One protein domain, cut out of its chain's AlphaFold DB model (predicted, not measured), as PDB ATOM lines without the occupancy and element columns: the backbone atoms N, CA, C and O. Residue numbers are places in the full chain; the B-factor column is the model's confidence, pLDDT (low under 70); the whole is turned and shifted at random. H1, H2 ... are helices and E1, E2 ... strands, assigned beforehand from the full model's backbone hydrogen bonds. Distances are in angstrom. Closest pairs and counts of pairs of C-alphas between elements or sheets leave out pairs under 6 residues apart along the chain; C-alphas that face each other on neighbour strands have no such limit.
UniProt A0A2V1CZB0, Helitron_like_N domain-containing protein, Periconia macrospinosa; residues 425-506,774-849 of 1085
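What this domain is: This is residues 425 to 506 and 774 to 849 of the 1085 residues of the protein "Helitron_like_N domain-containing protein" of Periconia macrospinosa (UniProt A0A2V1CZB0). Three groups of parts are set loosely round one short helix, H3, in the middle: a small two-stranded sheet, E1 and E2, with the short helices H1 and H2; a helical hairpin, H4 and H5, whose turn at residues 794 to 799 sticks out; and H6 and H8 side by side, running opposite ways, with tiny H7 at the corner. A long stretch, residues 425 to 440, comes before E1, and another, residues 454 to 472, joins H1 to E2. The 158 printed residues hold eight named helices and two named strands in the order E1 H1 E2 H2 H3 H4 H5 H6 H7 H8, mostly helix, with the sheet E1 - E2 antiparallel. The whole is compact, with a radius of gyration of the C-alphas of 16.1 A and spans of 44 by 41 by 30 A.

How they stand to each other: Residues 427 to 428 pair briefly with residues 435 to 436, antiparallel. E1, residues 441 to 445, and E2, residues 473 to 477, are antiparallel neighbours at 136 degrees, with N 442 and O 476 2.8 A apart and N 474 and O 444 2.9 A apart, within hydrogen-bond range. H1, residues 446 to 453, is close to but not clearly touching H2, residues 478 to 484; their closest C-alphas, Gly 449 and Trp 484, are 6.7 A apart. H3, residues 491 to 499, is close to but not clearly touching H2, with the C-alphas of Cys 480 and Gly 493 closest at 7.0 A. H4, residues 781 to 790, and H5, residues 800 to 810, touch as a helical hairpin at a shallow tilt of 16 degrees, opposite ways, closest at the C-alphas of Ala 782 and Ile 808, 5.1 A. H6, residues 816 to 825, is close to but not clearly touching H3, at 6.5 A between the C-alphas of Ala 492 and Glu 822, the closest pair. H6 and H7, residues 830 to 833, touch only at the corner, closest at the C-alphas of Leu 824 and Ala 832, 5.0 A. H8, residues 836 to 849, touches H6 at a shallow tilt of 23 degrees, opposite ways, with the C-alphas of Gly 817 and Leu 844 closest at 6.9 A. Every O i to N i+4 pair is within hydrogen-bond range in H2, H3, H4, H5, H6 and H8; H1 has 3 of 4, and H7 is too short for such a pair.

Where its parts are: E1 begins at C-alpha 441 (223.826, 245.466, 214.577) and is 12.9 A long; E2 is 12.7 A. H3 is 12.5 A, H4 14.4 A, H5 15.4 A and H6 14.2 A. H8, 19.6 A, ends at C-alpha 849 (224.442, 226.706, 246.659).

The domain as a whole: The two C-alphas farthest apart, Ser 471 and Asn 849, are 50.3 A apart. Residues 507 to 773 are not printed, and the gap from C-alpha 506 to C-alpha 774 is 9.9 A. The link H1 to E2 is long, with 19 residues. Mean pLDDT of the printed part is 76.9; residues 447 to 472 and 788 to 811 are under 70.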
ATOM      1  N   PRO A 425     230.131 248.669 223.102       91.62
ATOM      2  CA  PRO A 425     228.704 248.482 223.358       91.62
ATOM      3  C   PRO A 425     228.021 249.798 223.760       91.62
ATOM      4  O   PRO A 425     227.777 250.062 224.937       91.62
ATOM      5  N   VAL A 426     227.749 250.646 222.765       91.56
ATOM      6  CA  VAL A 426     227.175 251.998 222.927       91.56
ATOM      7  C   VAL A 426     225.926 252.246 222.071       91.56
ATOM      8  O   VAL A 426     225.118 253.119 222.406       91.56
ATOM      9  N   TYR A 427     225.711 251.448 221.023       90.88
ATOM     10  CA  TYR A 427     224.538 251.527 220.152       90.88
ATOM     11  C   TYR A 427     223.390 250.685 220.718       90.88
ATOM     12  O   TYR A 427     223.622 249.611 221.269       90.88
ATOM     13  N   THR A 428     222.151 251.159 220.602       90.81
ATOM     14  CA  THR A 428     220.967 250.447 221.111       90.81
ATOM     15  C   THR A 428     220.394 249.529 220.027       90.81
ATOM     16  O   THR A 428     220.111 249.988 218.925       90.81
ATOM     17  N   CYS A 429     220.168 248.244 220.320       90.25
ATOM     18  CA  CYS A 429     219.300 247.416 219.475       90.25
ATOM     19  C   CYS A 429     217.836 247.773 219.747       90.25
ATOM     20  O   CYS A 429     217.372 247.602 220.869       90.25
ATOM     21  N   MET A 430     217.072 248.171 218.732       86.06
ATOM     22  CA  MET A 430     215.689 248.634 218.920       86.06
ATOM     23  C   MET A 430     214.706 247.520 219.324       86.06
ATOM     24  O   MET A 430     213.679 247.805 219.926       86.06
ATOM     25  N   ILE A 431     215.020 246.249 219.044       84.75
ATOM     26  CA  ILE A 431     214.125 245.113 219.333       84.75
ATOM     27  C   ILE A 431     214.311 244.567 220.760       84.75
ATOM     28  O   ILE A 431     213.319 244.292 221.425       84.75
ATOM     29  N   CYS A 432     215.549 244.407 221.254       88.69
ATOM     30  CA  CYS A 432     215.816 243.916 222.622       88.69
ATOM     31  C   CYS A 432     216.269 244.998 223.616       88.69
ATOM     32  O   CYS A 432     216.331 244.748 224.820       88.69
ATOM     33  N   TYR A 433     216.568 246.206 223.133       90.31
ATOM     34  CA  TYR A 433     216.993 247.371 223.919       90.31
ATOM     35  C   TYR A 433     218.356 247.245 224.618       90.31
ATOM     36  O   TYR A 433     218.680 248.030 225.509       90.31
ATOM     37  N   HIS A 434     219.179 246.274 224.210       91.31
ATOM     38  CA  HIS A 434     220.551 246.104 224.697       91.31
ATOM     39  C   HIS A 434     221.509 247.119 224.070       91.31
ATOM     40  O   HIS A 434     221.343 247.504 222.909       91.31
ATOM     41  N   LYS A 435     222.555 247.485 224.821       90.50
ATOM     42  CA  LYS A 435     223.713 248.219 224.298       90.50
ATOM     43  C   LYS A 435     224.749 247.255 223.707       90.50
ATOM     44  O   LYS A 435     225.256 246.390 224.414       90.50
ATOM     45  N   LEU A 436     225.044 247.419 222.418       91.81
ATOM     46  CA  LEU A 436     225.851 246.523 221.579       91.81
ATOM     47  C   LEU A 436     226.808 247.313 220.671       91.81
ATOM     48  O   LEU A 436     226.677 248.533 220.510       91.81
ATOM     49  N   ALA A 437     227.807 246.626 220.119       92.69
ATOM     50  CA  ALA A 437     228.719 247.175 219.124       92.69
ATOM     51  C   ALA A 437     227.994 247.398 217.786       92.69
ATOM     52  O   ALA A 437     227.100 246.631 217.426       92.69
ATOM     53  N   SER A 438     228.379 248.409 216.998       92.50
ATOM     54  CA  SER A 438     227.735 248.624 215.689       92.50
ATOM     55  C   SER A 438     228.033 247.499 214.694       92.50
ATOM     56  O   SER A 438     227.245 247.279 213.781       92.50
ATOM     57  N   THR A 439     229.100 246.723 214.909       93.19
ATOM     58  CA  THR A 439     229.382 245.484 214.163       93.19
ATOM     59  C   THR A 439     228.445 244.313 214.500       93.19
ATOM     60  O   THR A 439     228.382 243.356 213.732       93.19
ATOM     61  N   GLU A 440     227.713 244.364 215.620       92.69
ATOM     62  CA  GLU A 440     226.714 243.355 216.017       92.69
ATOM     63  C   GLU A 440     225.297 243.691 215.516       92.69
ATOM     64  O   GLU A 440     224.395 242.843 215.570       92.69
ATOM     65  N   LEU A 441     225.098 244.925 215.042       92.75
ATOM     66  CA  LEU A 441     223.826 245.466 214.577       92.75
ATOM     67  C   LEU A 441     223.714 245.415 213.049       92.75
ATOM     68  O   LEU A 441     224.701 245.466 212.317       92.75
ATOM     69  N   LYS A 442     222.476 245.313 212.568       91.12
ATOM     70  CA  LYS A 442     222.091 245.361 211.157       91.12
ATOM     71  C   LYS A 442     220.777 246.115 211.011       91.12
ATOM     72  O   LYS A 442     219.967 246.112 211.937       91.12
ATOM     73  N   ASP A 443     220.542 246.672 209.834       88.00
ATOM     74  CA  ASP A 443     219.220 247.149 209.437       88.00
ATOM     75  C   ASP A 443     218.198 245.998 209.472       88.00
ATOM     76  O   ASP A 443     218.413 244.951 208.856       88.00
ATOM     77  N   ALA A 444     217.065 246.213 210.137       81.50
ATOM     78  CA  ALA A 444     215.871 245.383 210.039       81.50
ATOM     79  C   ALA A 444     214.701 246.194 209.471       81.50
ATOM     80  O   ALA A 444     214.523 247.364 209.814       81.50
ATOM     81  N   ASP A 445     213.891 245.556 208.628       78.75
ATOM     82  CA  ASP A 445     212.624 246.115 208.158       78.75
ATOM     83  C   ASP A 445     211.608 246.109 209.307       78.75
ATOM     84  O   ASP A 445     211.194 245.047 209.781       78.75
ATOM     85  N   TRP A 446     211.261 247.302 209.788       72.88
ATOM     86  CA  TRP A 446     210.360 247.486 210.917       72.88
ATOM     87  C   TRP A 446     208.890 247.293 210.533       72.88
ATOM     88  O   TRP A 446     208.138 246.653 211.272       72.88
ATOM     89  N   GLU A 447     208.479 247.806 209.374       68.94
ATOM     90  CA  GLU A 447     207.083 247.806 208.933       68.94
ATOM     91  C   GLU A 447     206.595 246.377 208.658       68.94
ATOM     92  O   GLU A 447     205.550 245.970 209.176       68.94
ATOM     93  N   ALA A 448     207.411 245.579 207.959       67.50
ATOM     94  CA  ALA A 448     207.102 244.187 207.640       67.50
ATOM     95  C   ALA A 448     206.810 243.337 208.892       67.50
ATOM     96  O   ALA A 448     205.886 242.524 208.888       67.50
ATOM     97  N   GLY A 449     207.567 243.535 209.978       64.25
ATOM     98  CA  GLY A 449     207.375 242.776 211.217       64.25
ATOM     99  C   GLY A 449     206.334 243.365 212.168       64.25
ATOM    100  O   GLY A 449     205.675 242.601 212.866       64.25
ATOM    101  N   VAL A 450     206.095 244.684 212.187       63.78
ATOM    102  CA  VAL A 450     204.985 245.256 212.983       63.78
ATOM    103  C   VAL A 450     203.637 244.690 212.535       63.78
ATOM    104  O   VAL A 450     202.785 244.437 213.389       63.78
ATOM    105  N   ALA A 451     203.467 244.409 211.239       61.94
ATOM    106  CA  ALA A 451     202.322 243.654 210.735       61.94
ATOM    107  C   ALA A 451     202.265 242.228 211.323       61.94
ATOM    108  O   ALA A 451     201.222 241.819 211.826       61.94
ATOM    109  N   THR A 452     203.388 241.498 211.342       59.88
ATOM    110  CA  THR A 452     203.477 240.138 211.917       59.88
ATOM    111  C   THR A 452     203.229 240.090 213.429       59.88
ATOM    112  O   THR A 452     202.706 239.102 213.935       59.88
ATOM    113  N   PHE A 453     203.585 241.142 214.171       59.44
ATOM    114  CA  PHE A 453     203.433 241.188 215.629       59.44
ATOM    115  C   PHE A 453     202.156 241.887 216.106       59.44
ATOM    116  O   PHE A 453     201.926 241.937 217.312       59.44
ATOM    117  N   ALA A 454     201.317 242.420 215.213       55.25
ATOM    118  CA  ALA A 454     200.187 243.288 215.562       55.25
ATOM    119  C   ALA A 454     199.220 242.703 216.616       55.25
ATOM    120  O   ALA A 454     198.611 243.473 217.367       55.25
ATOM    121  N   GLU A 455     199.125 241.371 216.680       51.66
ATOM    122  CA  GLU A 455     198.271 240.583 217.576       51.66
ATOM    123  C   GLU A 455     198.840 240.390 218.996       51.66
ATOM    124  O   GLU A 455     198.086 240.125 219.930       51.66
ATOM    125  N   LEU A 456     200.156 240.528 219.202       56.97
ATOM    126  CA  LEU A 456     200.771 240.313 220.515       56.97
ATOM    127  C   LEU A 456     200.376 241.436 221.490       56.97
ATOM    128  O   LEU A 456     200.751 242.598 221.315       56.97
ATOM    129  N   ARG A 457     199.690 241.068 222.582       53.69
ATOM    130  CA  ARG A 457     199.091 241.956 223.609       53.69
ATOM    131  C   ARG A 457     199.955 243.144 224.066       53.69
ATOM    132  O   ARG A 457     199.418 244.209 224.357       53.69
ATOM    133  N   HIS A 458     201.281 242.995 224.109       58.31
ATOM    134  CA  HIS A 458     202.210 244.004 224.641       58.31
ATOM    135  C   HIS A 458     202.884 244.879 223.549       58.31
ATOM    136  O   HIS A 458     203.684 245.767 223.848       58.31
ATOM    137  N   VAL A 459     202.523 244.722 222.268       56.78
ATOM    138  CA  VAL A 459     203.047 245.537 221.143       56.78
ATOM    139  C   VAL A 459     202.610 247.009 221.212       56.78
ATOM    140  O   VAL A 459     203.176 247.867 220.538       56.78
ATOM    141  N   SER A 460     201.703 247.365 222.126       57.28
ATOM    142  CA  SER A 460     201.419 248.751 222.533       57.28
ATOM    143  C   SER A 460     202.656 249.542 223.002       57.28
ATOM    144  O   SER A 460     202.641 250.777 222.978       57.28
ATOM    145  N   GLN A 461     203.740 248.864 223.393       60.34
ATOM    146  CA  GLN A 461     205.036 249.481 223.695       60.34
ATOM    147  C   GLN A 461     205.790 249.859 222.407       60.34
ATOM    148  O   GLN A 461     206.206 251.007 222.246       60.34
ATOM    149  N   PHE A 462     205.839 248.936 221.440       63.94
ATOM    150  CA  PHE A 462     206.409 249.132 220.102       63.94
ATOM    151  C   PHE A 462     205.622 250.112 219.214       63.94
ATOM    152  O   PHE A 462     206.174 250.674 218.276       63.94
ATOM    153  N   ARG A 463     204.352 250.407 219.524       62.03
ATOM    154  CA  ARG A 463     203.557 251.447 218.829       62.03
ATOM    155  C   ARG A 463     203.992 252.894 219.155       62.03
ATOM    156  O   ARG A 463     203.382 253.841 218.658       62.03
ATOM    157  N   TYR A 464     205.023 253.105 219.981       69.56
ATOM    158  CA  TYR A 464     205.523 254.440 220.333       69.56
ATOM    159  C   TYR A 464     206.390 255.057 219.220       69.56
ATOM    160  O   TYR A 464     207.609 254.878 219.175       69.56
ATOM    161  N   ARG A 465     205.748 255.839 218.340       67.44
ATOM    162  CA  ARG A 465     206.322 256.378 217.089       67.44
ATOM    163  C   ARG A 465     207.643 257.159 217.212       67.44
ATOM    164  O   ARG A 465     208.357 257.227 216.223       67.44
ATOM    165  N   LYS A 466     207.995 257.720 218.380       68.75
ATOM    166  CA  LYS A 466     209.290 258.413 218.586       68.75
ATOM    167  C   LYS A 466     210.476 257.441 218.743       68.75
ATOM    168  O   LYS A 466     211.594 257.814 218.415       68.75
ATOM    169  N   CYS A 467     210.254 256.209 219.211       69.38
ATOM    170  CA  CYS A 467     211.278 255.147 219.175       69.38
ATOM    171  C   CYS A 467     211.130 254.221 217.963       69.38
ATOM    172  O   CYS A 467     212.079 253.538 217.600       69.38
ATOM    173  N   PHE A 468     209.934 254.171 217.378       69.00
ATOM    174  CA  PHE A 468     209.544 253.191 216.371       69.00
ATOM    175  C   PHE A 468     208.835 253.889 215.194       69.00
ATOM    176  O   PHE A 468     207.610 253.772 215.057       69.00
ATOM    177  N   PRO A 469     209.568 254.681 214.387       65.00
ATOM    178  CA  PRO A 469     209.020 255.352 213.211       65.00
ATOM    179  C   PRO A 469     208.540 254.329 212.172       65.00
ATOM    180  O   PRO A 469     209.171 253.303 211.945       65.00
ATOM    181  N   LEU A 470     207.407 254.612 211.531       58.38
ATOM    182  CA  LEU A 470     206.695 253.678 210.644       58.38
ATOM    183  C   LEU A 470     207.217 253.672 209.192       58.38
ATOM    184  O   LEU A 470     206.476 253.320 208.287       58.38
ATOM    185  N   SER A 471     208.450 254.124 208.954       54.88
ATOM    186  CA  SER A 471     208.985 254.331 207.596       54.88
ATOM    187  C   SER A 471     210.514 254.241 207.509       54.88
ATOM    188  O   SER A 471     211.109 254.742 206.557       54.88
ATOM    189  N   GLU A 472     211.172 253.659 208.514       65.19
ATOM    190  CA  GLU A 472     212.634 253.566 208.588       65.19
ATOM    191  C   GLU A 472     213.072 252.145 208.952       65.19
ATOM    192  O   GLU A 472     212.367 251.413 209.653       65.19
ATOM    193  N   LYS A 473     214.268 251.755 208.502       78.19
ATOM    194  CA  LYS A 473     214.903 250.522 208.972       78.19
ATOM    195  C   LYS A 473     215.475 250.753 210.367       78.19
ATOM    196  O   LYS A 473     216.152 251.752 210.598       78.19
ATOM    197  N   VAL A 474     215.258 249.812 211.279       82.25
ATOM    198  CA  VAL A 474     215.726 249.921 212.670       82.25
ATOM    199  C   VAL A 474     216.976 249.082 212.910       82.25
ATOM    200  O   VAL A 474     217.111 247.985 212.368       82.25
ATOM    201  N   LEU A 475     217.887 249.560 213.762       88.31
ATOM    202  CA  LEU A 475     219.087 248.802 214.124       88.31
ATOM    203  C   LEU A 475     218.740 247.626 215.048       88.31
ATOM    204  O   LEU A 475     218.290 247.795 216.186       88.31
ATOM    205  N   ALA A 476     218.987 246.411 214.569       90.44
ATOM    206  CA  ALA A 476     218.670 245.158 215.236       90.44
ATOM    207  C   ALA A 476     219.906 244.259 215.372       90.44
ATOM    208  O   ALA A 476     220.711 244.151 214.450       90.44
ATOM    209  N   CYS A 477     220.059 243.573 216.508       93.25
ATOM    210  CA  CYS A 477     221.147 242.613 216.678       93.25
ATOM    211  C   CYS A 477     220.910 241.344 215.849       93.25
ATOM    212  O   CYS A 477     219.769 240.979 215.542       93.25
ATOM    213  N   GLY A 478     221.990 240.626 215.534       90.81
ATOM    214  CA  GLY A 478     221.930 239.412 214.719       90.81
ATOM    215  C   GLY A 478     220.987 238.311 215.233       90.81
ATOM    216  O   GLY A 478     220.536 237.501 214.430       90.81
ATOM    217  N   GLU A 479     220.657 238.260 216.527       89.06
ATOM    218  CA  GLU A 479     219.642 237.334 217.059       89.06
ATOM    219  C   GLU A 479     218.213 237.819 216.827       89.06
ATOM    220  O   GLU A 479     217.370 237.046 216.370       89.06
ATOM    221  N   CYS A 480     217.945 239.100 217.087       87.88
ATOM    222  CA  CYS A 480     216.645 239.705 216.822       87.88
ATOM    223  C   CYS A 480     216.290 239.594 215.335       87.88
ATOM    224  O   CYS A 480     215.194 239.146 215.028       87.88
ATOM    225  N   VAL A 481     217.230 239.862 214.417       87.94
ATOM    226  CA  VAL A 481     217.019 239.685 212.965       87.94
ATOM    227  C   VAL A 481     216.710 238.223 212.594       87.94
ATOM    228  O   VAL A 481     215.804 237.967 211.803       87.94
ATOM    229  N   LYS A 482     217.407 237.239 213.189       86.69
ATOM    230  CA  LYS A 482     217.147 235.798 212.960       86.69
ATOM    231  C   LYS A 482     215.781 235.334 213.479       86.69
ATOM    232  O   LYS A 482     215.251 234.355 212.955       86.69
ATOM    233  N   ALA A 483     215.258 235.960 214.535       81.94
ATOM    234  CA  ALA A 483     213.921 235.681 215.054       81.94
ATOM    235  C   ALA A 483     212.847 236.373 214.196       81.94
ATOM    236  O   ALA A 483     211.878 235.736 213.786       81.94
ATOM    237  N   TRP A 484     213.084 237.640 213.841       77.25
ATOM    238  CA  TRP A 484     212.221 238.480 213.007       77.25
ATOM    239  C   TRP A 484     211.934 237.831 211.649       77.25
ATOM    240  O   TRP A 484     210.779 237.676 211.269       77.25
ATOM    241  N   GLY A 485     212.972 237.309 210.980       75.81
ATOM    242  CA  GLY A 485     212.850 236.530 209.738       75.81
ATOM    243  C   GLY A 485     212.134 235.174 209.868       75.81
ATOM    244  O   GLY A 485     212.090 234.418 208.902       75.81
ATOM    245  N   LYS A 486     211.599 234.844 211.049       77.69
ATOM    246  CA  LYS A 486     210.730 233.686 211.324       77.69
ATOM    247  C   LYS A 486     209.366 234.097 211.897       77.69
ATOM    248  O   LYS A 486     208.652 233.242 212.409       77.69
ATOM    249  N   GLY A 487     209.034 235.390 211.873       73.38
ATOM    250  CA  GLY A 487     207.809 235.930 212.465       73.38
ATOM    251  C   GLY A 487     207.761 235.872 213.995       73.38
ATOM    252  O   GLY A 487     206.679 235.825 214.567       73.38
ATOM    253  N   ALA A 488     208.916 235.857 214.672       76.69
ATOM    254  CA  ALA A 488     209.013 235.762 216.130       76.69
ATOM    255  C   ALA A 488     209.909 236.864 216.724       76.69
ATOM    256  O   ALA A 488     210.871 237.310 216.103       76.69
ATOM    257  N   LEU A 489     209.652 237.266 217.971       80.00
ATOM    258  CA  LEU A 489     210.620 238.045 218.749       80.00
ATOM    259  C   LEU A 489     211.649 237.106 219.401       80.00
ATOM    260  O   LEU A 489     211.349 235.958 219.734       80.00
ATOM    261  N   SER A 490     212.870 237.589 219.641       84.69
ATOM    262  CA  SER A 490     213.829 236.880 220.503       84.69
ATOM    263  C   SER A 490     213.341 236.883 221.968       84.69
ATOM    264  O   SER A 490     212.473 237.688 222.318       84.69
ATOM    265  N   PRO A 491     213.877 236.041 222.872       84.06
ATOM    266  CA  PRO A 491     213.537 236.113 224.301       84.06
ATOM    267  C   PRO A 491     213.845 237.487 224.926       84.06
ATOM    268  O   PRO A 491     213.092 237.981 225.764       84.06
ATOM    269  N   ALA A 492     214.907 238.147 224.455       86.50
ATOM    270  CA  ALA A 492     215.254 239.517 224.825       86.50
ATOM    271  C   ALA A 492     214.281 240.558 224.226       86.50
ATOM    272  O   ALA A 492     213.985 241.573 224.854       86.50
ATOM    273  N   GLY A 493     213.726 240.289 223.038       85.56
ATOM    274  CA  GLY A 493     212.651 241.083 222.434       85.56
ATOM    275  C   GLY A 493     211.331 240.992 223.205       85.56
ATOM    276  O   GLY A 493     210.734 242.022 223.506       85.56
ATOM    277  N   HIS A 494     210.922 239.788 223.620       82.19
ATOM    278  CA  HIS A 494     209.767 239.583 224.511       82.19
ATOM    279  C   HIS A 494     209.962 240.239 225.888       82.19
ATOM    280  O   HIS A 494     209.008 240.732 226.485       82.19
ATOM    281  N   LEU A 495     211.198 240.276 226.392       87.25
ATOM    282  CA  LEU A 495     211.537 240.996 227.618       87.25
ATOM    283  C   LEU A 495     211.425 242.518 227.432       87.25
ATOM    284  O   LEU A 495     210.896 243.216 228.298       87.25
ATOM    285  N   HIS A 496     211.893 243.053 226.299       86.75
ATOM    286  CA  HIS A 496     211.736 244.472 225.994       86.75
ATOM    287  C   HIS A 496     210.275 244.872 225.782       86.75
ATOM    288  O   HIS A 496     209.889 245.907 226.315       86.75
ATOM    289  N   SER A 497     209.464 244.032 225.132       80.69
ATOM    290  CA  SER A 497     208.031 244.280 224.932       80.69
ATOM    291  C   SER A 497     207.196 244.241 226.215       80.69
ATOM    292  O   SER A 497     206.000 244.483 226.143       80.69
ATOM    293  N   ARG A 498     207.787 243.884 227.362       83.00
ATOM    294  CA  ARG A 498     207.175 243.940 228.702       83.00
ATOM    295  C   ARG A 498     207.698 245.142 229.492       83.00
ATOM    296  O   ARG A 498     206.934 245.978 229.962       83.00
ATOM    297  N   LEU A 499     209.022 245.299 229.541       87.38
ATOM    298  CA  LEU A 499     209.696 246.338 230.332       87.38
ATOM    299  C   LEU A 499     209.699 247.756 229.719       87.38
ATOM    300  O   LEU A 499     210.073 248.707 230.410       87.38
ATOM    301  N   GLY A 500     209.359 247.910 228.437       85.31
ATOM    302  CA  GLY A 500     209.333 249.192 227.726       85.31
ATOM    303  C   GLY A 500     210.703 249.807 227.416       85.31
ATOM    304  O   GLY A 500     211.759 249.313 227.826       85.31
ATOM    305  N   CYS A 501     210.683 250.903 226.655       85.38
ATOM    306  CA  CYS A 501     211.820 251.808 226.464       85.38
ATOM    307  C   CYS A 501     211.814 252.926 227.523       85.38
ATOM    308  O   CYS A 501     210.765 253.225 228.095       85.38
ATOM    309  N   GLU A 502     212.950 253.596 227.744       85.38
ATOM    310  CA  GLU A 502     213.040 254.713 228.703       85.38
ATOM    311  C   GLU A 502     212.051 255.838 228.361       85.38
ATOM    312  O   GLU A 502     211.387 256.375 229.237       85.38
ATOM    313  N   HIS A 503     211.847 256.113 227.069       83.12
ATOM    314  CA  HIS A 503     210.888 257.107 226.570       83.12
ATOM    315  C   HIS A 503     209.403 256.796 226.865       83.12
ATOM    316  O   HIS A 503     208.533 257.615 226.564       83.12
ATOM    317  N   ARG A 504     209.094 255.609 227.404       83.62
ATOM    318  CA  ARG A 504     207.760 255.195 227.872       83.62
ATOM    319  C   ARG A 504     207.714 254.945 229.384       83.62
ATOM    320  O   ARG A 504     206.693 254.464 229.874       83.62
ATOM    321  N   PHE A 505     208.787 255.253 230.111       88.44
ATOM    322  CA  PHE A 505     208.819 255.162 231.566       88.44
ATOM    323  C   PHE A 505     207.949 256.270 232.201       88.44
ATOM    324  O   PHE A 505     207.981 257.403 231.717       88.44
ATOM    325  N   PRO A 506     207.146 255.974 233.240       90.81
ATOM    326  CA  PRO A 506     206.289 256.973 233.874       90.81
ATOM    327  C   PRO A 506     207.077 257.939 234.766       90.81
ATOM    328  O   PRO A 506     207.846 257.523 235.634       90.81
ATOM    329  N   VAL A 774     204.544 248.209 234.846       88.00
ATOM    330  CA  VAL A 774     203.300 247.522 234.426       88.00
ATOM    331  C   VAL A 774     203.125 246.123 235.049       88.00
ATOM    332  O   VAL A 774     202.105 245.464 234.857       88.00
ATOM    333  N   GLY A 775     204.105 245.675 235.837       87.38
ATOM    334  CA  GLY A 775     204.029 244.475 236.666       87.38
ATOM    335  C   GLY A 775     204.526 243.168 236.036       87.38
ATOM    336  O   GLY A 775     204.483 242.148 236.721       87.38
ATOM    337  N   ASP A 776     204.964 243.156 234.777       86.19
ATOM    338  CA  ASP A 776     205.482 241.982 234.051       86.19
ATOM    339  C   ASP A 776     206.989 242.117 233.726       86.19
ATOM    340  O   ASP A 776     207.629 243.104 234.093       86.19
ATOM    341  N   GLY A 777     207.589 241.112 233.071       87.81
ATOM    342  CA  GLY A 777     208.992 241.158 232.629       87.81
ATOM    343  C   GLY A 777     209.994 240.453 233.552       87.81
ATOM    344  O   GLY A 777     211.204 240.688 233.457       87.81
ATOM    345  N   GLY A 778     209.525 239.569 234.431       90.62
ATOM    346  CA  GLY A 778     210.358 238.654 235.206       90.62
ATOM    347  C   GLY A 778     211.048 237.575 234.349       90.62
ATOM    348  O   GLY A 778     210.892 237.519 233.126       90.62
ATOM    349  N   PRO A 779     211.816 236.661 234.973       90.31
ATOM    350  CA  PRO A 779     212.473 235.566 234.256       90.31
ATOM    351  C   PRO A 779     211.482 234.508 233.733       90.31
ATOM    352  O   PRO A 779     211.810 233.750 232.821       90.31
ATOM    353  N   ARG A 780     210.267 234.448 234.294       87.75
ATOM    354  CA  ARG A 780     209.256 233.404 234.043       87.75
ATOM    355  C   ARG A 780     208.179 233.861 233.052       87.75
ATOM    356  O   ARG A 780     206.985 233.790 233.325       87.75
ATOM    357  N   GLN A 781     208.623 234.364 231.901       81.69
ATOM    358  CA  GLN A 781     207.772 235.024 230.905       81.69
ATOM    359  C   GLN A 781     206.607 234.163 230.384       81.69
ATOM    360  O   GLN A 781     205.508 234.694 230.209       81.69
ATOM    361  N   ALA A 782     206.812 232.857 230.182       79.12
ATOM    362  CA  ALA A 782     205.752 231.949 229.735       79.12
ATOM    363  C   ALA A 782     204.665 231.790 230.809       79.12
ATOM    364  O   ALA A 782     203.479 231.713 230.502       79.12
ATOM    365  N   GLU A 783     205.071 231.765 232.079       82.69
ATOM    366  CA  GLU A 783     204.175 231.591 233.224       82.69
ATOM    367  C   GLU A 783     203.440 232.891 233.571       82.69
ATOM    368  O   GLU A 783     202.278 232.838 233.960       82.69
ATOM    369  N   GLU A 784     204.068 234.052 233.351       81.75
ATOM    370  CA  GLU A 784     203.371 235.346 233.310       81.75
ATOM    371  C   GLU A 784     202.269 235.330 232.236       81.75
ATOM    372  O   GLU A 784     201.127 235.654 232.533       81.75
ATOM    373  N   SER A 785     202.569 234.884 231.009       76.12
ATOM    374  CA  SER A 785     201.577 234.823 229.924       76.12
ATOM    375  C   SER A 785     200.442 233.821 230.186       76.12
ATOM    376  O   SER A 785     199.293 234.104 229.854       76.12
ATOM    377  N   LEU A 786     200.737 232.677 230.811       76.19
ATOM    378  CA  LEU A 786     199.726 231.701 231.243       76.19
ATOM    379  C   LEU A 786     198.833 232.249 232.367       76.19
ATOM    380  O   LEU A 786     197.616 232.071 232.322       76.19
ATOM    381  N   ALA A 787     199.416 232.930 233.359       71.69
ATOM    382  CA  ALA A 787     198.667 233.548 234.452       71.69
ATOM    383  C   ALA A 787     197.758 234.688 233.961       71.69
ATOM    384  O   ALA A 787     196.652 234.854 234.471       71.69
ATOM    385  N   ASP A 788     198.201 235.438 232.951       67.50
ATOM    386  CA  ASP A 788     197.419 236.515 232.346       67.50
ATOM    387  C   ASP A 788     196.250 235.981 231.509       67.50
ATOM    388  O   ASP A 788     195.162 236.549 231.571       67.50
ATOM    389  N   LEU A 789     196.423 234.862 230.795       65.50
ATOM    390  CA  LEU A 789     195.310 234.175 230.130       65.50
ATOM    391  C   LEU A 789     194.264 233.662 231.120       65.50
ATOM    392  O   LEU A 789     193.070 233.814 230.879       65.50
ATOM    393  N   ALA A 790     194.694 233.099 232.252       60.81
ATOM    394  CA  ALA A 790     193.782 232.601 233.281       60.81
ATOM    395  C   ALA A 790     192.880 233.698 233.889       60.81
ATOM    396  O   ALA A 790     191.855 233.372 234.474       60.81
ATOM    397  N   GLN A 791     193.229 234.982 233.728       56.59
ATOM    398  CA  GLN A 791     192.401 236.131 234.130       56.59
ATOM    399  C   GLN A 791     191.459 236.637 233.021       56.59
ATOM    400  O   GLN A 791     190.612 237.483 233.291       56.59
ATOM    401  N   VAL A 792     191.610 236.161 231.780       54.81
ATOM    402  CA  VAL A 792     190.789 236.568 230.621       54.81
ATOM    403  C   VAL A 792     189.645 235.580 230.353       54.81
ATOM    404  O   VAL A 792     188.626 235.976 229.803       54.81
ATOM    405  N   VAL A 793     189.773 234.318 230.778       51.62
ATOM    406  CA  VAL A 793     188.800 233.236 230.502       51.62
ATOM    407  C   VAL A 793     187.416 233.444 231.155       51.62
ATOM    408  O   VAL A 793     186.452 232.826 230.713       51.62
ATOM    409  N   ASP A 794     187.276 234.367 232.114       49.50
ATOM    410  CA  ASP A 794     185.969 234.827 232.630       49.50
ATOM    411  C   ASP A 794     185.194 235.737 231.635       49.50
ATOM    412  O   ASP A 794     184.123 236.247 231.967       49.50
ATOM    413  N   GLY A 795     185.702 235.957 230.412       43.91
ATOM    414  CA  GLY A 795     185.039 236.717 229.345       43.91
ATOM    415  C   GLY A 795     185.252 236.132 227.940       43.91
ATOM    416  O   GLY A 795     186.246 235.466 227.656       43.91
ATOM    417  N   GLU A 796     184.301 236.376 227.036       44.59
ATOM    418  CA  GLU A 796     184.281 235.786 225.690       44.59
ATOM    419  C   GLU A 796     185.389 236.320 224.756       44.59
ATOM    420  O   GLU A 796     185.442 237.518 224.488       44.59
ATOM    421  N   ALA A 797     186.198 235.422 224.170       43.94
ATOM    422  CA  ALA A 797     186.593 235.439 222.745       43.94
ATOM    423  C   ALA A 797     187.556 234.284 222.398       43.94
ATOM    424  O   ALA A 797     188.713 234.277 222.818       43.94
ATOM    425  N   SER A 798     187.141 233.358 221.526       50.50
ATOM    426  CA  SER A 798     187.988 232.241 221.057       50.50
ATOM    427  C   SER A 798     189.228 232.674 220.256       50.50
ATOM    428  O   SER A 798     190.215 231.946 220.222       50.50
ATOM    429  N   ILE A 799     189.214 233.870 219.659       49.12
ATOM    430  CA  ILE A 799     190.293 234.384 218.795       49.12
ATOM    431  C   ILE A 799     191.547 234.782 219.599       49.12
ATOM    432  O   ILE A 799     192.665 234.690 219.097       49.12
ATOM    433  N   GLN A 800     191.409 235.167 220.875       47.78
ATOM    434  CA  GLN A 800     192.576 235.527 221.700       47.78
ATOM    435  C   GLN A 800     193.435 234.308 222.085       47.78
ATOM    436  O   GLN A 800     194.610 234.468 222.423       47.78
ATOM    437  N   ALA A 801     192.878 233.093 222.013       47.56
ATOM    438  CA  ALA A 801     193.560 231.870 222.423       47.56
ATOM    439  C   ALA A 801     194.765 231.526 221.531       47.56
ATOM    440  O   ALA A 801     195.808 231.136 222.053       47.56
ATOM    441  N   GLU A 802     194.664 231.703 220.210       43.66
ATOM    442  CA  GLU A 802     195.735 231.331 219.273       43.66
ATOM    443  C   GLU A 802     196.921 232.303 219.339       43.66
ATOM    444  O   GLU A 802     198.061 231.872 219.528       43.66
ATOM    445  N   SER A 803     196.664 233.616 219.309       47.09
ATOM    446  CA  SER A 803     197.705 234.642 219.492       47.09
ATOM    447  C   SER A 803     198.445 234.475 220.826       47.09
ATOM    448  O   SER A 803     199.679 234.539 220.891       47.09
ATOM    449  N   ALA A 804     197.717 234.183 221.908       50.34
ATOM    450  CA  ALA A 804     198.325 233.977 223.214       50.34
ATOM    451  C   ALA A 804     199.057 232.626 223.335       50.34
ATOM    452  O   ALA A 804     200.108 232.572 223.976       50.34
ATOM    453  N   ALA A 805     198.593 231.564 222.668       51.94
ATOM    454  CA  ALA A 805     199.344 230.315 222.538       51.94
ATOM    455  C   ALA A 805     200.667 230.537 221.783       51.94
ATOM    456  O   ALA A 805     201.723 230.120 222.263       51.94
ATOM    457  N   CYS A 806     200.649 231.282 220.673       51.75
ATOM    458  CA  CYS A 806     201.856 231.721 219.967       51.75
ATOM    459  C   CYS A 806     202.779 232.561 220.866       51.75
ATOM    460  O   CYS A 806     203.999 232.368 220.855       51.75
ATOM    461  N   SER A 807     202.217 233.435 221.709       53.62
ATOM    462  CA  SER A 807     202.975 234.197 222.708       53.62
ATOM    463  C   SER A 807     203.647 233.289 223.748       53.62
ATOM    464  O   SER A 807     204.821 233.487 224.054       53.62
ATOM    465  N   ILE A 808     202.968 232.250 224.244       57.66
ATOM    466  CA  ILE A 808     203.518 231.281 225.214       57.66
ATOM    467  C   ILE A 808     204.600 230.392 224.581       57.66
ATOM    468  O   ILE A 808     205.649 230.175 225.188       57.66
ATOM    469  N   VAL A 809     204.398 229.924 223.345       55.31
ATOM    470  CA  VAL A 809     205.396 229.140 222.589       55.31
ATOM    471  C   VAL A 809     206.669 229.959 222.313       55.31
ATOM    472  O   VAL A 809     207.775 229.407 222.292       55.31
ATOM    473  N   SER A 810     206.529 231.277 222.147       56.06
ATOM    474  CA  SER A 810     207.632 232.187 221.814       56.06
ATOM    475  C   SER A 810     208.349 232.768 223.046       56.06
ATOM    476  O   SER A 810     209.577 232.888 223.045       56.06
ATOM    477  N   SER A 811     207.622 233.075 224.127       60.44
ATOM    478  CA  SER A 811     208.148 233.700 225.356       60.44
ATOM    479  C   SER A 811     208.806 232.698 226.314       60.44
ATOM    480  O   SER A 811     208.397 232.500 227.457       60.44
ATOM    481  N   ARG A 812     209.881 232.053 225.849       70.44
ATOM    482  CA  ARG A 812     210.647 231.082 226.646       70.44
ATOM    483  C   ARG A 812     211.094 231.668 227.988       70.44
ATOM    484  O   ARG A 812     211.788 232.682 228.023       70.44
ATOM    485  N   ASN A 813     210.784 230.958 229.075       80.56
ATOM    486  CA  ASN A 813     211.347 231.227 230.397       80.56
ATOM    487  C   ASN A 813     212.879 231.316 230.329       80.56
ATOM    488  O   ASN A 813     213.552 230.402 229.843       80.56
ATOM    489  N   LEU A 814     213.429 232.401 230.865       85.44
ATOM    490  CA  LEU A 814     214.860 232.644 230.929       85.44
ATOM    491  C   LEU A 814     215.423 232.125 232.254       85.44
ATOM    492  O   LEU A 814     214.869 232.359 233.329       85.44
ATOM    493  N   GLY A 815     216.577 231.458 232.200       88.19
ATOM    494  CA  GLY A 815     217.333 231.154 233.413       88.19
ATOM    495  C   GLY A 815     217.723 232.453 234.124       88.19
ATOM    496  O   GLY A 815     218.129 233.405 233.459       88.19
ATOM    497  N   LEU A 816     217.636 232.496 235.460       90.00
ATOM    498  CA  LEU A 816     217.821 233.728 236.249       90.00
ATOM    499  C   LEU A 816     219.101 234.505 235.880       90.00
ATOM    500  O   LEU A 816     219.078 235.727 235.838       90.00
ATOM    501  N   GLY A 817     220.202 233.806 235.575       90.62
ATOM    502  CA  GLY A 817     221.473 234.428 235.180       90.62
ATOM    503  C   GLY A 817     221.483 234.989 233.755       90.62
ATOM    504  O   GLY A 817     222.143 235.994 233.511       90.62
ATOM    505  N   THR A 818     220.730 234.381 232.836       90.94
ATOM    506  CA  THR A 818     220.506 234.912 231.484       90.94
ATOM    507  C   THR A 818     219.626 236.149 231.573       90.94
ATOM    508  O   THR A 818     220.063 237.220 231.190       90.94
ATOM    509  N   TRP A 819     218.448 236.055 232.198       92.81
ATOM    510  CA  TRP A 819     217.558 237.206 232.405       92.81
ATOM    511  C   TRP A 819     218.250 238.377 233.120       92.81
ATOM    512  O   TRP A 819     218.055 239.524 232.729       92.81
ATOM    513  N   ALA A 820     219.114 238.096 234.102       93.69
ATOM    514  CA  ALA A 820     219.957 239.108 234.735       93.69
ATOM    515  C   ALA A 820     220.904 239.797 233.735       93.69
ATOM    516  O   ALA A 820     221.005 241.022 233.756       93.69
ATOM    517  N   ARG A 821     221.571 239.034 232.851       91.12
ATOM    518  CA  ARG A 821     222.401 239.572 231.757       91.12
ATOM    519  C   ARG A 821     221.566 240.512 230.882       91.12
ATOM    520  O   ARG A 821     221.988 241.649 230.676       91.12
ATOM    521  N   GLU A 822     220.370 240.081 230.477       90.94
ATOM    522  CA  GLU A 822     219.480 240.876 229.628       90.94
ATOM    523  C   GLU A 822     219.080 242.203 230.295       90.94
ATOM    524  O   GLU A 822     219.372 243.275 229.767       90.94
ATOM    525  N   VAL A 823     218.455 242.168 231.484       92.88
ATOM    526  CA  VAL A 823     217.920 243.393 232.116       92.88
ATOM    527  C   VAL A 823     219.010 244.392 232.505       92.88
ATOM    528  O   VAL A 823     218.777 245.598 232.433       92.88
ATOM    529  N   LEU A 824     220.204 243.916 232.878       92.31
ATOM    530  CA  LEU A 824     221.334 244.777 233.231       92.31
ATOM    531  C   LEU A 824     221.934 245.469 231.994       92.31
ATOM    532  O   LEU A 824     222.282 246.644 232.078       92.31
ATOM    533  N   GLN A 825     222.031 244.784 230.847       90.75
ATOM    534  CA  GLN A 825     222.635 245.335 229.620       90.75
ATOM    535  C   GLN A 825     221.726 246.289 228.824       90.75
ATOM    536  O   GLN A 825     222.168 246.862 227.820       90.75
ATOM    537  N   ARG A 826     220.484 246.507 229.275       90.75
ATOM    538  CA  ARG A 826     219.554 247.472 228.673       90.75
ATOM    539  C   ARG A 826     220.120 248.896 228.654       90.75
ATOM    540  O   ARG A 826     220.848 249.324 229.555       90.75
ATOM    541  N   HIS A 827     219.709 249.659 227.647       89.06
ATOM    542  CA  HIS A 827     219.758 251.118 227.683       89.06
ATOM    543  C   HIS A 827     218.920 251.664 228.865       89.06
ATOM    544  O   HIS A 827     218.098 250.951 229.441       89.06
ATOM    545  N   GLY A 828     219.211 252.888 229.310       87.06
ATOM    546  CA  GLY A 828     218.694 253.491 230.544       87.06
ATOM    547  C   GLY A 828     219.434 253.047 231.803       87.06
ATOM    548  O   GLY A 828     219.732 253.855 232.678       87.06
ATOM    549  N   GLY A 829     219.797 251.764 231.894       87.44
ATOM    550  CA  GLY A 829     220.605 251.234 232.994       87.44
ATOM    551  C   GLY A 829     219.917 251.222 234.365       87.44
ATOM    552  O   GLY A 829     220.606 250.996 235.360       87.44
ATOM    553  N   ARG A 830     218.588 251.425 234.445       88.38
ATOM    554  CA  ARG A 830     217.820 251.437 235.714       88.38
ATOM    555  C   ARG A 830     218.157 250.219 236.588       88.38
ATOM    556  O   ARG A 830     218.561 250.369 237.736       88.38
ATOM    557  N   PHE A 831     218.126 249.021 235.998       90.75
ATOM    558  CA  PHE A 831     218.486 247.753 236.648       90.75
ATOM    559  C   PHE A 831     219.934 247.694 237.160       90.75
ATOM    560  O   PHE A 831     220.174 247.178 238.250       90.75
ATOM    561  N   ALA A 832     220.896 248.216 236.391       86.75
ATOM    562  CA  ALA A 832     222.323 248.191 236.729       86.75
ATOM    563  C   ALA A 832     222.683 249.147 237.876       86.75
ATOM    564  O   ALA A 832     223.628 248.900 238.622       86.75
ATOM    565  N   ARG A 833     221.902 250.219 238.036       83.19
ATOM    566  CA  ARG A 833     222.061 251.223 239.095       83.19
ATOM    567  C   ARG A 833     221.273 250.881 240.364       83.19
ATOM    568  O   ARG A 833     221.496 251.497 241.407       83.19
ATOM    569  N   HIS A 834     220.364 249.905 240.294       85.62
ATOM    570  CA  HIS A 834     219.483 249.548 241.399       85.62
ATOM    571  C   HIS A 834     220.008 248.401 242.282       85.62
ATOM    572  O   HIS A 834     220.789 247.549 241.846       85.62
ATOM    573  N   VAL A 835     219.537 248.346 243.539       83.50
ATOM    574  CA  VAL A 835     219.903 247.291 244.512       83.50
ATOM    575  C   VAL A 835     219.394 245.900 244.092       83.50
ATOM    576  O   VAL A 835     219.921 244.879 244.528       83.50
ATOM    577  N   PHE A 836     218.445 245.865 243.152       88.81
ATOM    578  CA  PHE A 836     218.055 244.706 242.345       88.81
ATOM    579  C   PHE A 836     219.227 243.787 241.962       88.81
ATOM    580  O   PHE A 836     219.148 242.574 242.158       88.81
ATOM    581  N   SER A 837     220.326 244.361 241.463       87.31
ATOM    582  CA  SER A 837     221.526 243.619 241.051       87.31
ATOM    583  C   SER A 837     222.096 242.750 242.184       87.31
ATOM    584  O   SER A 837     222.460 241.590 241.968       87.31
ATOM    585  N   PHE A 838     222.083 243.266 243.414       85.12
ATOM    586  CA  PHE A 838     222.555 242.586 244.618       85.12
ATOM    587  C   PHE A 838     221.556 241.539 245.143       85.12
ATOM    588  O   PHE A 838     221.981 240.478 245.614       85.12
ATOM    589  N   LEU A 839     220.239 241.758 245.004       87.88
ATOM    590  CA  LEU A 839     219.240 240.710 245.276       87.88
ATOM    591  C   LEU A 839     219.413 239.540 244.302       87.88
ATOM    592  O   LEU A 839     219.496 238.390 244.734       87.88
ATOM    593  N   VAL A 840     219.506 239.823 243.001       90.69
ATOM    594  CA  VAL A 840     219.661 238.795 241.965       90.69
ATOM    595  C   VAL A 840     220.977 238.038 242.133       90.69
ATOM    596  O   VAL A 840     220.977 236.814 242.022       90.69
ATOM    597  N   PHE A 841     222.072 238.705 242.516       86.94
ATOM    598  CA  PHE A 841     223.309 238.027 242.915       86.94
ATOM    599  C   PHE A 841     223.093 237.087 244.116       86.94
ATOM    600  O   PHE A 841     223.428 235.905 244.035       86.94
ATOM    601  N   ASN A 842     222.455 237.556 245.196       84.94
ATOM    602  CA  ASN A 842     222.128 236.729 246.366       84.94
ATOM    603  C   ASN A 842     221.192 235.548 246.025       84.94
ATOM    604  O   ASN A 842     221.289 234.476 246.625       84.94
ATOM    605  N   MET A 843     220.273 235.701 245.066       87.06
ATOM    606  CA  MET A 843     219.435 234.608 244.556       87.06
ATOM    607  C   MET A 843     220.246 233.621 243.706       87.06
ATOM    608  O   MET A 843     220.149 232.416 243.925       87.06
ATOM    609  N   LEU A 844     221.101 234.105 242.800       86.69
ATOM    610  CA  LEU A 844     221.988 233.271 241.982       86.69
ATOM    611  C   LEU A 844     222.971 232.466 242.831       86.69
ATOM    612  O   LEU A 844     223.198 231.293 242.527       86.69
ATOM    613  N   MET A 845     223.514 233.053 243.903       80.62
ATOM    614  CA  MET A 845     224.300 232.308 244.883       80.62
ATOM    615  C   MET A 845     223.411 231.263 245.558       80.62
ATOM    616  O   MET A 845     223.644 230.081 245.347       80.62
ATOM    617  N   ARG A 846     222.305 231.630 246.225       78.75
ATOM    618  CA  ARG A 846     221.393 230.648 246.863       78.75
ATOM    619  C   ARG A 846     220.973 229.490 245.938       78.75
ATOM    620  O   ARG A 846     220.952 228.348 246.390       78.75
ATOM    621  N   MET A 847     220.726 229.739 244.649       78.06
ATOM    622  CA  MET A 847     220.445 228.699 243.646       78.06
ATOM    623  C   MET A 847     221.659 227.815 243.318       78.06
ATOM    624  O   MET A 847     221.514 226.594 243.236       78.06
ATOM    625  N   ARG A 848     222.854 228.395 243.127       75.56
ATOM    626  CA  ARG A 848     224.107 227.633 242.948       75.56
ATOM    627  C   ARG A 848     224.394 226.784 244.185       75.56
ATOM    628  O   ARG A 848     224.652 225.593 244.049       75.56
ATOM    629  N   ASN A 849     224.259 227.368 245.372       72.00
ATOM    630  CA  ASN A 849     224.442 226.706 246.659       72.00
ATOM    631  C   ASN A 849     223.468 225.541 246.772       72.00
ATOM    632  O   ASN A 849     223.921 224.419 246.917       72.00
TER     633      ASN A 849